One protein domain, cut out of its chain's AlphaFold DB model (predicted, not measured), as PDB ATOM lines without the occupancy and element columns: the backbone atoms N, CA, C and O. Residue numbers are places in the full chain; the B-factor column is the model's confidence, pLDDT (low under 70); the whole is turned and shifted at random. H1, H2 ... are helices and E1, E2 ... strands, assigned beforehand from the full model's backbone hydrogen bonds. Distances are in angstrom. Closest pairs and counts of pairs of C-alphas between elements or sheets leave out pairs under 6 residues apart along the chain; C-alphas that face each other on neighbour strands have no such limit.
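This is residues 245 to 315 of the 377 residues of the protein "Flagellin" of Anaerovibrio slackiae (UniProt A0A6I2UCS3). A small two-strand hairpin, E1 and E2, lies beside the last part of one long, unbent helix, H1, which makes most of the length of a thin, rod-like whole. From the hairpin an unnamed stretch, residues 261 to 283, runs to the far end of the helix, and H1 then folds back toward the hairpin. The printed part has 71 residues, with two named strands and one named helix in the order E1, E2, H1; the sheet, order E1 - E2, is antiparallel, and the class is mixed, helices and strands. The whole is extended, with a radius of gyration of the C-alphas of 17.6 A and spans of 59 by 24 by 10 A.

Strand E1 is residues 245 to 248, beginning at C-alpha 245 at (-20.227, -30.284, 33.854). Strand E2 is residues 256 to 260 and measures 12.7 A from first to last C-alpha. Helix H1, residues 284 to 315, measures 46.3 A, from C-alpha 284 at (-20.730, -50.874, -2.945) to C-alpha 315 at (-32.197, -32.436, 37.987).

E1 and E2 form a hairpin, with 166 degrees between their directions. N 247 and O 257 are 2.8 A apart, and N 259 and O 245 2.9 A, both within hydrogen-bond range. The closest C-alphas of E2 and H1 are those of Val 259 and Val 311, 7.3 A apart. E1 and H1 are apart. In H1, 26 of 28 O i to N i+4 pairs are within hydrogen-bond range.

The two C-alphas farthest apart, those of Ser 252 and Thr 283, are 59.2 A apart. The printed part has no cut. The link from E1 to E2 is short, and that from E2 to H1 is long, with 23 residues. The mean pLDDT of the printed part is 80.7; residues 253, 274 to 275, 285 to 286 and 289 are under 70.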
ATOM      1  N   ILE A 245     -19.493 -31.447  33.360       76.88
ATOM      2  CA  ILE A 245     -20.227 -30.284  33.854       76.88
ATOM      3  C   ILE A 245     -20.591 -30.592  35.306       76.88
ATOM      4  O   ILE A 245     -21.331 -31.541  35.575       76.88
ATOM      5  N   SER A 246     -20.041 -29.821  36.242       81.81
ATOM      6  CA  SER A 246     -20.415 -29.890  37.653       81.81
ATOM      7  C   SER A 246     -21.563 -28.925  37.910       81.81
ATOM      8  O   SER A 246     -21.383 -27.708  37.934       81.81
ATOM      9  N   LEU A 247     -22.755 -29.474  38.093       83.62
ATOM     10  CA  LEU A 247     -23.964 -28.729  38.408       83.62
ATOM     11  C   LEU A 247     -24.133 -28.716  39.926       83.62
ATOM     12  O   LEU A 247     -24.265 -29.778  40.534       83.62
ATOM     13  N   GLN A 248     -24.132 -27.538  40.545       82.56
ATOM     14  CA  GLN A 248     -24.492 -27.403  41.957       82.56
ATOM     15  C   GLN A 248     -26.003 -27.621  42.094       82.56
ATOM     16  O   GLN A 248     -26.789 -26.896  41.491       82.56
ATOM     17  N   VAL A 249     -26.406 -28.621  42.877       84.75
ATOM     18  CA  VAL A 249     -27.812 -29.049  42.998       84.75
ATOM     19  C   VAL A 249     -28.349 -28.932  44.424       84.75
ATOM     20  O   VAL A 249     -29.341 -29.560  44.780       84.75
ATOM     21  N   GLY A 250     -27.695 -28.136  45.267       77.94
ATOM     22  CA  GLY A 250     -28.178 -27.857  46.612       77.94
ATOM     23  C   GLY A 250     -27.375 -26.785  47.336       77.94
ATOM     24  O   GLY A 250     -26.419 -26.230  46.795       77.94
ATOM     25  N   ALA A 251     -27.791 -26.463  48.560       74.94
ATOM     26  CA  ALA A 251     -27.245 -25.347  49.332       74.94
ATOM     27  C   ALA A 251     -25.950 -25.687  50.094       74.94
ATOM     28  O   ALA A 251     -25.262 -24.784  50.561       74.94
ATOM     29  N   SER A 252     -25.615 -26.975  50.247       76.44
ATOM     30  CA  SER A 252     -24.435 -27.410  51.010       76.44
ATOM     31  C   SER A 252     -23.232 -27.724  50.119       76.44
ATOM     32  O   SER A 252     -23.363 -28.073  48.942       76.44
ATOM     33  N   ALA A 253     -22.037 -27.657  50.710       69.31
ATOM     34  CA  ALA A 253     -20.813 -28.116  50.062       69.31
ATOM     35  C   ALA A 253     -20.932 -29.596  49.649       69.31
ATOM     36  O   ALA A 253     -21.534 -30.403  50.360       69.31
ATOM     37  N   ASN A 254     -20.335 -29.948  48.507       70.56
ATOM     38  CA  ASN A 254     -20.341 -31.293  47.911       70.56
ATOM     39  C   ASN A 254     -21.706 -31.795  47.389       70.56
ATOM     40  O   ASN A 254     -21.831 -32.968  47.042       70.56
ATOM     41  N   GLN A 255     -22.723 -30.932  47.279       73.62
ATOM     42  CA  GLN A 255     -23.995 -31.254  46.616       73.62
ATOM     43  C   GLN A 255     -23.943 -30.902  45.125       73.62
ATOM     44  O   GLN A 255     -24.555 -29.936  44.669       73.62
ATOM     45  N   SER A 256     -23.200 -31.702  44.362       80.88
ATOM     46  CA  SER A 256     -23.024 -31.507  42.922       80.88
ATOM     47  C   SER A 256     -23.383 -32.751  42.116       80.88
ATOM     48  O   SER A 256     -23.002 -33.863  42.488       80.88
ATOM     49  N   ILE A 257     -24.030 -32.565  40.967       82.56
ATOM     50  CA  ILE A 257     -24.143 -33.595  39.931       82.56
ATOM     51  C   ILE A 257     -23.047 -33.345  38.903       82.56
ATOM     52  O   ILE A 257     -23.017 -32.299  38.261       82.56
ATOM     53  N   LYS A 258     -22.153 -34.322  38.737       81.25
ATOM     54  CA  LYS A 258     -21.147 -34.319  37.675       81.25
ATOM     55  C   LYS A 258     -21.691 -35.037  36.445       81.25
ATOM     56  O   LYS A 258     -22.137 -36.179  36.548       81.25
ATOM     57  N   VAL A 259     -21.632 -34.376  35.294       80.56
ATOM     58  CA  VAL A 259     -22.143 -34.886  34.016       80.56
ATOM     59  C   VAL A 259     -21.003 -34.976  33.019       80.56
ATOM     60  O   VAL A 259     -20.581 -33.960  32.476       80.56
ATOM     61  N   GLY A 260     -20.507 -36.185  32.765       77.44
ATOM     62  CA  GLY A 260     -19.513 -36.411  31.719       77.44
ATOM     63  C   GLY A 260     -20.138 -36.251  30.335       77.44
ATOM     64  O   GLY A 260     -21.030 -37.018  29.964       77.44
ATOM     65  N   LEU A 261     -19.669 -35.270  29.565       77.88
ATOM     66  CA  LEU A 261     -20.007 -35.160  28.150       77.88
ATOM     67  C   LEU A 261     -18.890 -35.788  27.326       77.88
ATOM     68  O   LEU A 261     -17.737 -35.353  27.374       77.88
ATOM     69  N   THR A 262     -19.233 -36.828  26.572       75.19
ATOM     70  CA  THR A 262     -18.305 -37.414  25.606       75.19
ATOM     71  C   THR A 262     -18.237 -36.533  24.359       75.19
ATOM     72  O   THR A 262     -19.205 -35.860  24.009       75.19
ATOM     73  N   ASP A 263     -17.092 -36.531  23.675       78.81
ATOM     74  CA  ASP A 263     -16.948 -35.835  22.396       78.81
ATOM     75  C   ASP A 263     -17.849 -36.481  21.329       78.81
ATOM     76  O   ASP A 263     -17.755 -37.681  21.067       78.81
ATOM     77  N   MET A 264     -18.729 -35.673  20.734       84.81
ATOM     78  CA  MET A 264     -19.715 -36.079  19.725       84.81
ATOM     79  C   MET A 264     -19.376 -35.555  18.321       84.81
ATOM     80  O   MET A 264     -20.207 -35.613  17.414       84.81
ATOM     81  N   ARG A 265     -18.168 -35.013  18.116       86.56
ATOM     82  CA  ARG A 265     -17.698 -34.608  16.784       86.56
ATOM     83  C   ARG A 265     -17.513 -35.828  15.880       86.56
ATOM     84  O   ARG A 265     -17.267 -36.937  16.347       86.56
ATOM     85  N   ALA A 266     -17.571 -35.605  14.565       82.75
ATOM     86  CA  ALA A 266     -17.439 -36.662  13.557       82.75
ATOM     87  C   ALA A 266     -16.163 -37.508  13.727       82.75
ATOM     88  O   ALA A 266     -16.198 -38.713  13.499       82.75
ATOM     89  N   GLU A 267     -15.067 -36.894  14.171       78.50
ATOM     90  CA  GLU A 267     -13.809 -37.581  14.473       78.50
ATOM     91  C   GLU A 267     -13.945 -38.566  15.647       78.50
ATOM     92  O   GLU A 267     -13.631 -39.745  15.504       78.50
ATOM     93  N   ALA A 268     -14.511 -38.127  16.776       76.19
ATOM     94  CA  ALA A 268     -14.724 -38.967  17.959       76.19
ATOM     95  C   ALA A 268     -15.744 -40.101  17.726       76.19
ATOM     96  O   ALA A 268     -15.690 -41.154  18.368       76.19
ATOM     97  N   LEU A 269     -16.661 -39.905  16.773       82.56
ATOM     98  CA  LEU A 269     -17.613 -40.920  16.323       82.56
ATOM     99  C   LEU A 269     -17.034 -41.891  15.280       82.56
ATOM    100  O   LEU A 269     -17.727 -42.823  14.881       82.56
ATOM    101  N   GLY A 270     -15.786 -41.700  14.837       75.88
ATOM    102  CA  GLY A 270     -15.145 -42.543  13.820       75.88
ATOM    103  C   GLY A 270     -15.642 -42.299  12.389       75.88
ATOM    104  O   GLY A 270     -15.382 -43.100  11.496       75.88
ATOM    105  N   LEU A 271     -16.361 -41.197  12.151       81.94
ATOM    106  CA  LEU A 271     -16.888 -40.802  10.837       81.94
ATOM    107  C   LEU A 271     -15.885 -39.969  10.021       81.94
ATOM    108  O   LEU A 271     -16.074 -39.764   8.815       81.94
ATOM    109  N   GLN A 272     -14.832 -39.476  10.676       79.62
ATOM    110  CA  GLN A 272     -13.775 -38.665  10.087       79.62
ATOM    111  C   GLN A 272     -12.412 -39.041  10.690       79.62
ATOM    112  O   GLN A 272     -12.302 -39.223  11.897       79.62
ATOM    113  N   GLY A 273     -11.376 -39.152   9.858       71.12
ATOM    114  CA  GLY A 273      -9.991 -39.297  10.303       71.12
ATOM    115  C   GLY A 273      -9.380 -37.963  10.741       71.12
ATOM    116  O   GLY A 273      -9.834 -36.895  10.332       71.12
ATOM    117  N   ALA A 274      -8.304 -38.020  11.529       63.56
ATOM    118  CA  ALA A 274      -7.579 -36.838  12.016       63.56
ATOM    119  C   ALA A 274      -6.967 -35.974  10.888       63.56
ATOM    120  O   ALA A 274      -6.695 -34.791  11.067       63.56
ATOM    121  N   ASP A 275      -6.772 -36.555   9.701       67.12
ATOM    122  CA  ASP A 275      -6.339 -35.880   8.471       67.12
ATOM    123  C   ASP A 275      -7.498 -35.199   7.712       67.12
ATOM    124  O   ASP A 275      -7.316 -34.653   6.622       67.12
ATOM    125  N   GLY A 276      -8.708 -35.236   8.274       71.25
ATOM    126  CA  GLY A 276      -9.918 -34.684   7.689       71.25
ATOM    127  C   GLY A 276     -10.604 -35.606   6.679       71.25
ATOM    128  O   GLY A 276     -11.663 -35.230   6.163       71.25
ATOM    129  N   THR A 277     -10.058 -36.799   6.408       74.12
ATOM    130  CA  THR A 277     -10.681 -37.775   5.505       74.12
ATOM    131  C   THR A 277     -12.019 -38.246   6.062       74.12
ATOM    132  O   THR A 277     -12.157 -38.543   7.244       74.12
ATOM    133  N   LYS A 278     -13.048 -38.277   5.216       80.44
ATOM    134  CA  LYS A 278     -14.414 -38.635   5.619       80.44
ATOM    135  C   LYS A 278     -14.746 -40.051   5.184       80.44
ATOM    136  O   LYS A 278     -14.201 -40.546   4.193       80.44
ATOM    137  N   LEU A 279     -15.703 -40.658   5.880       78.56
ATOM    138  CA  LEU A 279     -16.301 -41.922   5.470       78.56
ATOM    139  C   LEU A 279     -16.763 -41.852   4.002       78.56
ATOM    140  O   LEU A 279     -17.486 -40.940   3.600       78.56
ATOM    141  N   ASN A 280     -16.305 -42.801   3.182       75.62
ATOM    142  CA  ASN A 280     -16.519 -42.801   1.736       75.62
ATOM    143  C   ASN A 280     -17.528 -43.890   1.347       75.62
ATOM    144  O   ASN A 280     -17.326 -45.052   1.678       75.62
ATOM    145  N   ILE A 281     -18.571 -43.526   0.597       86.81
ATOM    146  CA  ILE A 281     -19.645 -44.432   0.144       86.81
ATOM    147  C   ILE A 281     -19.694 -44.610  -1.385       86.81
ATOM    148  O   ILE A 281     -20.675 -45.102  -1.929       86.81
ATOM    149  N   SER A 282     -18.641 -44.223  -2.108       85.94
ATOM    150  CA  SER A 282     -18.641 -44.143  -3.578       85.94
ATOM    151  C   SER A 282     -18.675 -45.496  -4.303       85.94
ATOM    152  O   SER A 282     -18.785 -45.536  -5.522       85.94
ATOM    153  N   THR A 283     -18.510 -46.608  -3.584       79.62
ATOM    154  CA  THR A 283     -18.535 -47.970  -4.139       79.62
ATOM    155  C   THR A 283     -19.326 -48.877  -3.209       79.62
ATOM    156  O   THR A 283     -19.330 -48.646  -2.000       79.62
ATOM    157  N   GLN A 284     -19.922 -49.945  -3.739       76.62
ATOM    158  CA  GLN A 284     -20.730 -50.874  -2.945       76.62
ATOM    159  C   GLN A 284     -19.953 -51.516  -1.782       76.62
ATOM    160  O   GLN A 284     -20.486 -51.652  -0.683       76.62
ATOM    161  N   THR A 285     -18.677 -51.859  -1.981       66.75
ATOM    162  CA  THR A 285     -17.820 -52.404  -0.913       66.75
ATOM    163  C   THR A 285     -17.603 -51.393   0.209       66.75
ATOM    164  O   THR A 285     -17.741 -51.735   1.381       66.75
ATOM    165  N   LYS A 286     -17.306 -50.135  -0.139       68.19
ATOM    166  CA  LYS A 286     -17.109 -49.074   0.855       68.19
ATOM    167  C   LYS A 286     -18.413 -48.699   1.566       68.19
ATOM    168  O   LYS A 286     -18.392 -48.467   2.766       68.19
ATOM    169  N   ALA A 287     -19.542 -48.710   0.854       73.88
ATOM    170  CA  ALA A 287     -20.860 -48.474   1.436       73.88
ATOM    171  C   ALA A 287     -21.236 -49.549   2.470       73.88
ATOM    172  O   ALA A 287     -21.688 -49.201   3.552       73.88
ATOM    173  N   ASN A 288     -20.975 -50.833   2.193       73.06
ATOM    174  CA  ASN A 288     -21.213 -51.900   3.175       73.06
ATOM    175  C   ASN A 288     -20.353 -51.736   4.439       73.06
ATOM    176  O   ASN A 288     -20.863 -51.876   5.543       73.06
ATOM    177  N   ALA A 289     -19.069 -51.387   4.298       66.88
ATOM    178  CA  ALA A 289     -18.209 -51.123   5.455       66.88
ATOM    179  C   ALA A 289     -18.655 -49.879   6.252       66.88
ATOM    180  O   ALA A 289     -18.520 -49.843   7.473       66.88
ATOM    181  N   ALA A 290     -19.198 -48.869   5.566       76.19
ATOM    182  CA  ALA A 290     -19.692 -47.643   6.181       76.19
ATOM    183  C   ALA A 290     -20.921 -47.864   7.075       76.19
ATOM    184  O   ALA A 290     -21.060 -47.146   8.061       76.19
ATOM    185  N   ILE A 291     -21.770 -48.855   6.776       80.25
ATOM    186  CA  ILE A 291     -22.949 -49.185   7.596       80.25
ATOM    187  C   ILE A 291     -22.522 -49.535   9.026       80.25
ATOM    188  O   ILE A 291     -22.979 -48.889   9.961       80.25
ATOM    189  N   ASN A 292     -21.550 -50.438   9.196       76.12
ATOM    190  CA  ASN A 292     -21.063 -50.824  10.526       76.12
ATOM    191  C   ASN A 292     -20.475 -49.635  11.307       76.12
ATOM    192  O   ASN A 292     -20.630 -49.544  12.523       76.12
ATOM    193  N   VAL A 293     -19.787 -48.711  10.631       78.19
ATOM    194  CA  VAL A 293     -19.237 -47.508  11.281       78.19
ATOM    195  C   VAL A 293     -20.363 -46.567  11.721       78.19
ATOM    196  O   VAL A 293     -20.319 -46.035  12.829       78.19
ATOM    197  N   LEU A 294     -21.389 -46.390  10.885       85.12
ATOM    198  CA  LEU A 294     -22.556 -45.565  11.197       85.12
ATOM    199  C   LEU A 294     -23.388 -46.149  12.342       85.12
ATOM    200  O   LEU A 294     -23.760 -45.396  13.236       85.12
ATOM    201  N   ASP A 295     -23.621 -47.459  12.363       85.19
ATOM    202  CA  ASP A 295     -24.357 -48.121  13.447       85.19
ATOM    203  C   ASP A 295     -23.643 -47.939  14.792       85.19
ATOM    204  O   ASP A 295     -24.260 -47.559  15.788       85.19
ATOM    205  N   ASN A 296     -22.315 -48.085  14.808       79.31
ATOM    206  CA  ASN A 296     -21.509 -47.806  15.997       79.31
ATOM    207  C   ASN A 296     -21.573 -46.327  16.414       79.31
ATOM    208  O   ASN A 296     -21.648 -46.024  17.606       79.31
ATOM    209  N   ALA A 297     -21.549 -45.393  15.460       84.00
ATOM    210  CA  ALA A 297     -21.679 -43.965  15.747       84.00
ATOM    211  C   ALA A 297     -23.064 -43.613  16.321       84.00
ATOM    212  O   ALA A 297     -23.153 -42.839  17.276       84.00
ATOM    213  N   ILE A 298     -24.134 -44.209  15.781       89.56
ATOM    214  CA  ILE A 298     -25.505 -44.044  16.277       89.56
ATOM    215  C   ILE A 298     -25.616 -44.593  17.696       89.56
ATOM    216  O   ILE A 298     -26.110 -43.886  18.571       89.56
ATOM    217  N   GLN A 299     -25.100 -45.797  17.957       87.00
ATOM    218  CA  GLN A 299     -25.107 -46.370  19.302       87.00
ATOM    219  C   GLN A 299     -24.393 -45.450  20.302       87.00
ATOM    220  O   GLN A 299     -24.930 -45.147  21.365       87.00
ATOM    221  N   LYS A 300     -23.228 -44.904  19.926       82.56
ATOM    222  CA  LYS A 300     -22.473 -43.953  20.762       82.56
ATOM    223  C   LYS A 300     -23.267 -42.683  21.073       82.56
ATOM    224  O   LYS A 300     -23.167 -42.177  22.194       82.56
ATOM    225  N   ALA A 301     -24.038 -42.180  20.107       89.00
ATOM    226  CA  ALA A 301     -24.913 -41.026  20.290       89.00
ATOM    227  C   ALA A 301     -26.109 -41.337  21.195       89.00
ATOM    228  O   ALA A 301     -26.410 -40.548  22.090       89.00
ATOM    229  N   LEU A 302     -26.741 -42.497  21.004       90.81
ATOM    230  CA  LEU A 302     -27.855 -42.955  21.830       90.81
ATOM    231  C   LEU A 302     -27.428 -43.130  23.292       90.81
ATOM    232  O   LEU A 302     -28.110 -42.629  24.178       90.81
ATOM    233  N   ASP A 303     -26.261 -43.720  23.557       86.25
ATOM    234  CA  ASP A 303     -25.741 -43.871  24.924       86.25
ATOM    235  C   ASP A 303     -25.525 -42.511  25.619       86.25
ATOM    236  O   ASP A 303     -25.841 -42.331  26.803       86.25
ATOM    237  N   GLN A 304     -24.991 -41.523  24.886       88.19
ATOM    238  CA  GLN A 304     -24.805 -40.168  25.408       88.19
ATOM    239  C   GLN A 304     -26.159 -39.492  25.665       88.19
ATOM    240  O   GLN A 304     -26.321 -38.832  26.692       88.19
ATOM    241  N   GLN A 305     -27.142 -39.695  24.783       91.06
ATOM    242  CA  GLN A 305     -28.507 -39.206  24.966       91.06
ATOM    243  C   GLN A 305     -29.171 -39.834  26.199       91.06
ATOM    244  O   GLN A 305     -29.769 -39.117  26.997       91.06
ATOM    245  N   THR A 306     -29.023 -41.145  26.411       90.12
ATOM    246  CA  THR A 306     -29.525 -41.832  27.610       90.12
ATOM    247  C   THR A 306     -28.873 -41.284  28.878       90.12
ATOM    248  O   THR A 306     -29.559 -41.037  29.871       90.12
ATOM    249  N   THR A 307     -27.562 -41.028  28.844       87.31
ATOM    250  CA  THR A 307     -26.837 -40.435  29.976       87.31
ATOM    251  C   THR A 307     -27.371 -39.040  30.303       87.31
ATOM    252  O   THR A 307     -27.693 -38.770  31.462       87.31
ATOM    253  N   ILE A 308     -27.537 -38.179  29.294       89.50
ATOM    254  CA  ILE A 308     -28.098 -36.829  29.464       89.50
ATOM    255  C   ILE A 308     -29.529 -36.904  30.013       89.50
ATOM    256  O   ILE A 308     -29.812 -36.270  31.025       89.50
ATOM    257  N   GLY A 309     -30.394 -37.749  29.446       92.62
ATOM    258  CA  GLY A 309     -31.778 -37.897  29.913       92.62
ATOM    259  C   GLY A 309     -31.885 -38.399  31.361       92.62
ATOM    260  O   GLY A 309     -32.752 -37.963  32.121       92.62
ATOM    261  N   SER A 310     -30.965 -39.272  31.793       89.62
ATOM    262  CA  SER A 310     -30.903 -39.716  33.194       89.62
ATOM    263  C   SER A 310     -30.540 -38.575  34.153       89.62
ATOM    264  O   SER A 310     -31.077 -38.486  35.258       89.62
ATOM    265  N   VAL A 311     -29.652 -37.676  33.724       89.81
ATOM    266  CA  VAL A 311     -29.247 -36.497  34.491       89.81
ATOM    267  C   VAL A 311     -30.371 -35.472  34.530       89.81
ATOM    268  O   VAL A 311     -30.659 -34.968  35.610       89.81
ATOM    269  N   GLU A 312     -31.036 -35.203  33.406       91.88
ATOM    270  CA  GLU A 312     -32.209 -34.319  33.354       91.88
ATOM    271  C   GLU A 312     -33.291 -34.786  34.330       91.88
ATOM    272  O   GLU A 312     -33.758 -34.002  35.150       91.88
ATOM    273  N   SER A 313     -33.591 -36.088  34.353       92.88
ATOM    274  CA  SER A 313     -34.555 -36.666  35.302       92.88
ATOM    275  C   SER A 313     -34.149 -36.440  36.767       92.88
ATOM    276  O   SER A 313     -34.984 -36.152  37.624       92.88
ATOM    277  N   ARG A 314     -32.849 -36.540  37.076       90.25
ATOM    278  CA  ARG A 314     -32.325 -36.254  38.422       90.25
ATOM    279  C   ARG A 314     -32.381 -34.767  38.762       90.25
ATOM    280  O   ARG A 314     -32.651 -34.436  39.917       90.25
ATOM    281  N   LEU A 315     -32.109 -33.885  37.802       91.19
ATOM    282  CA  LEU A 315     -32.197 -32.436  37.987       91.19
ATOM    283  C   LEU A 315     -33.642 -32.006  38.229       91.19
ATOM    284  O   LEU A 315     -33.870 -31.227  39.146       91.19
TER     285      LEU A 315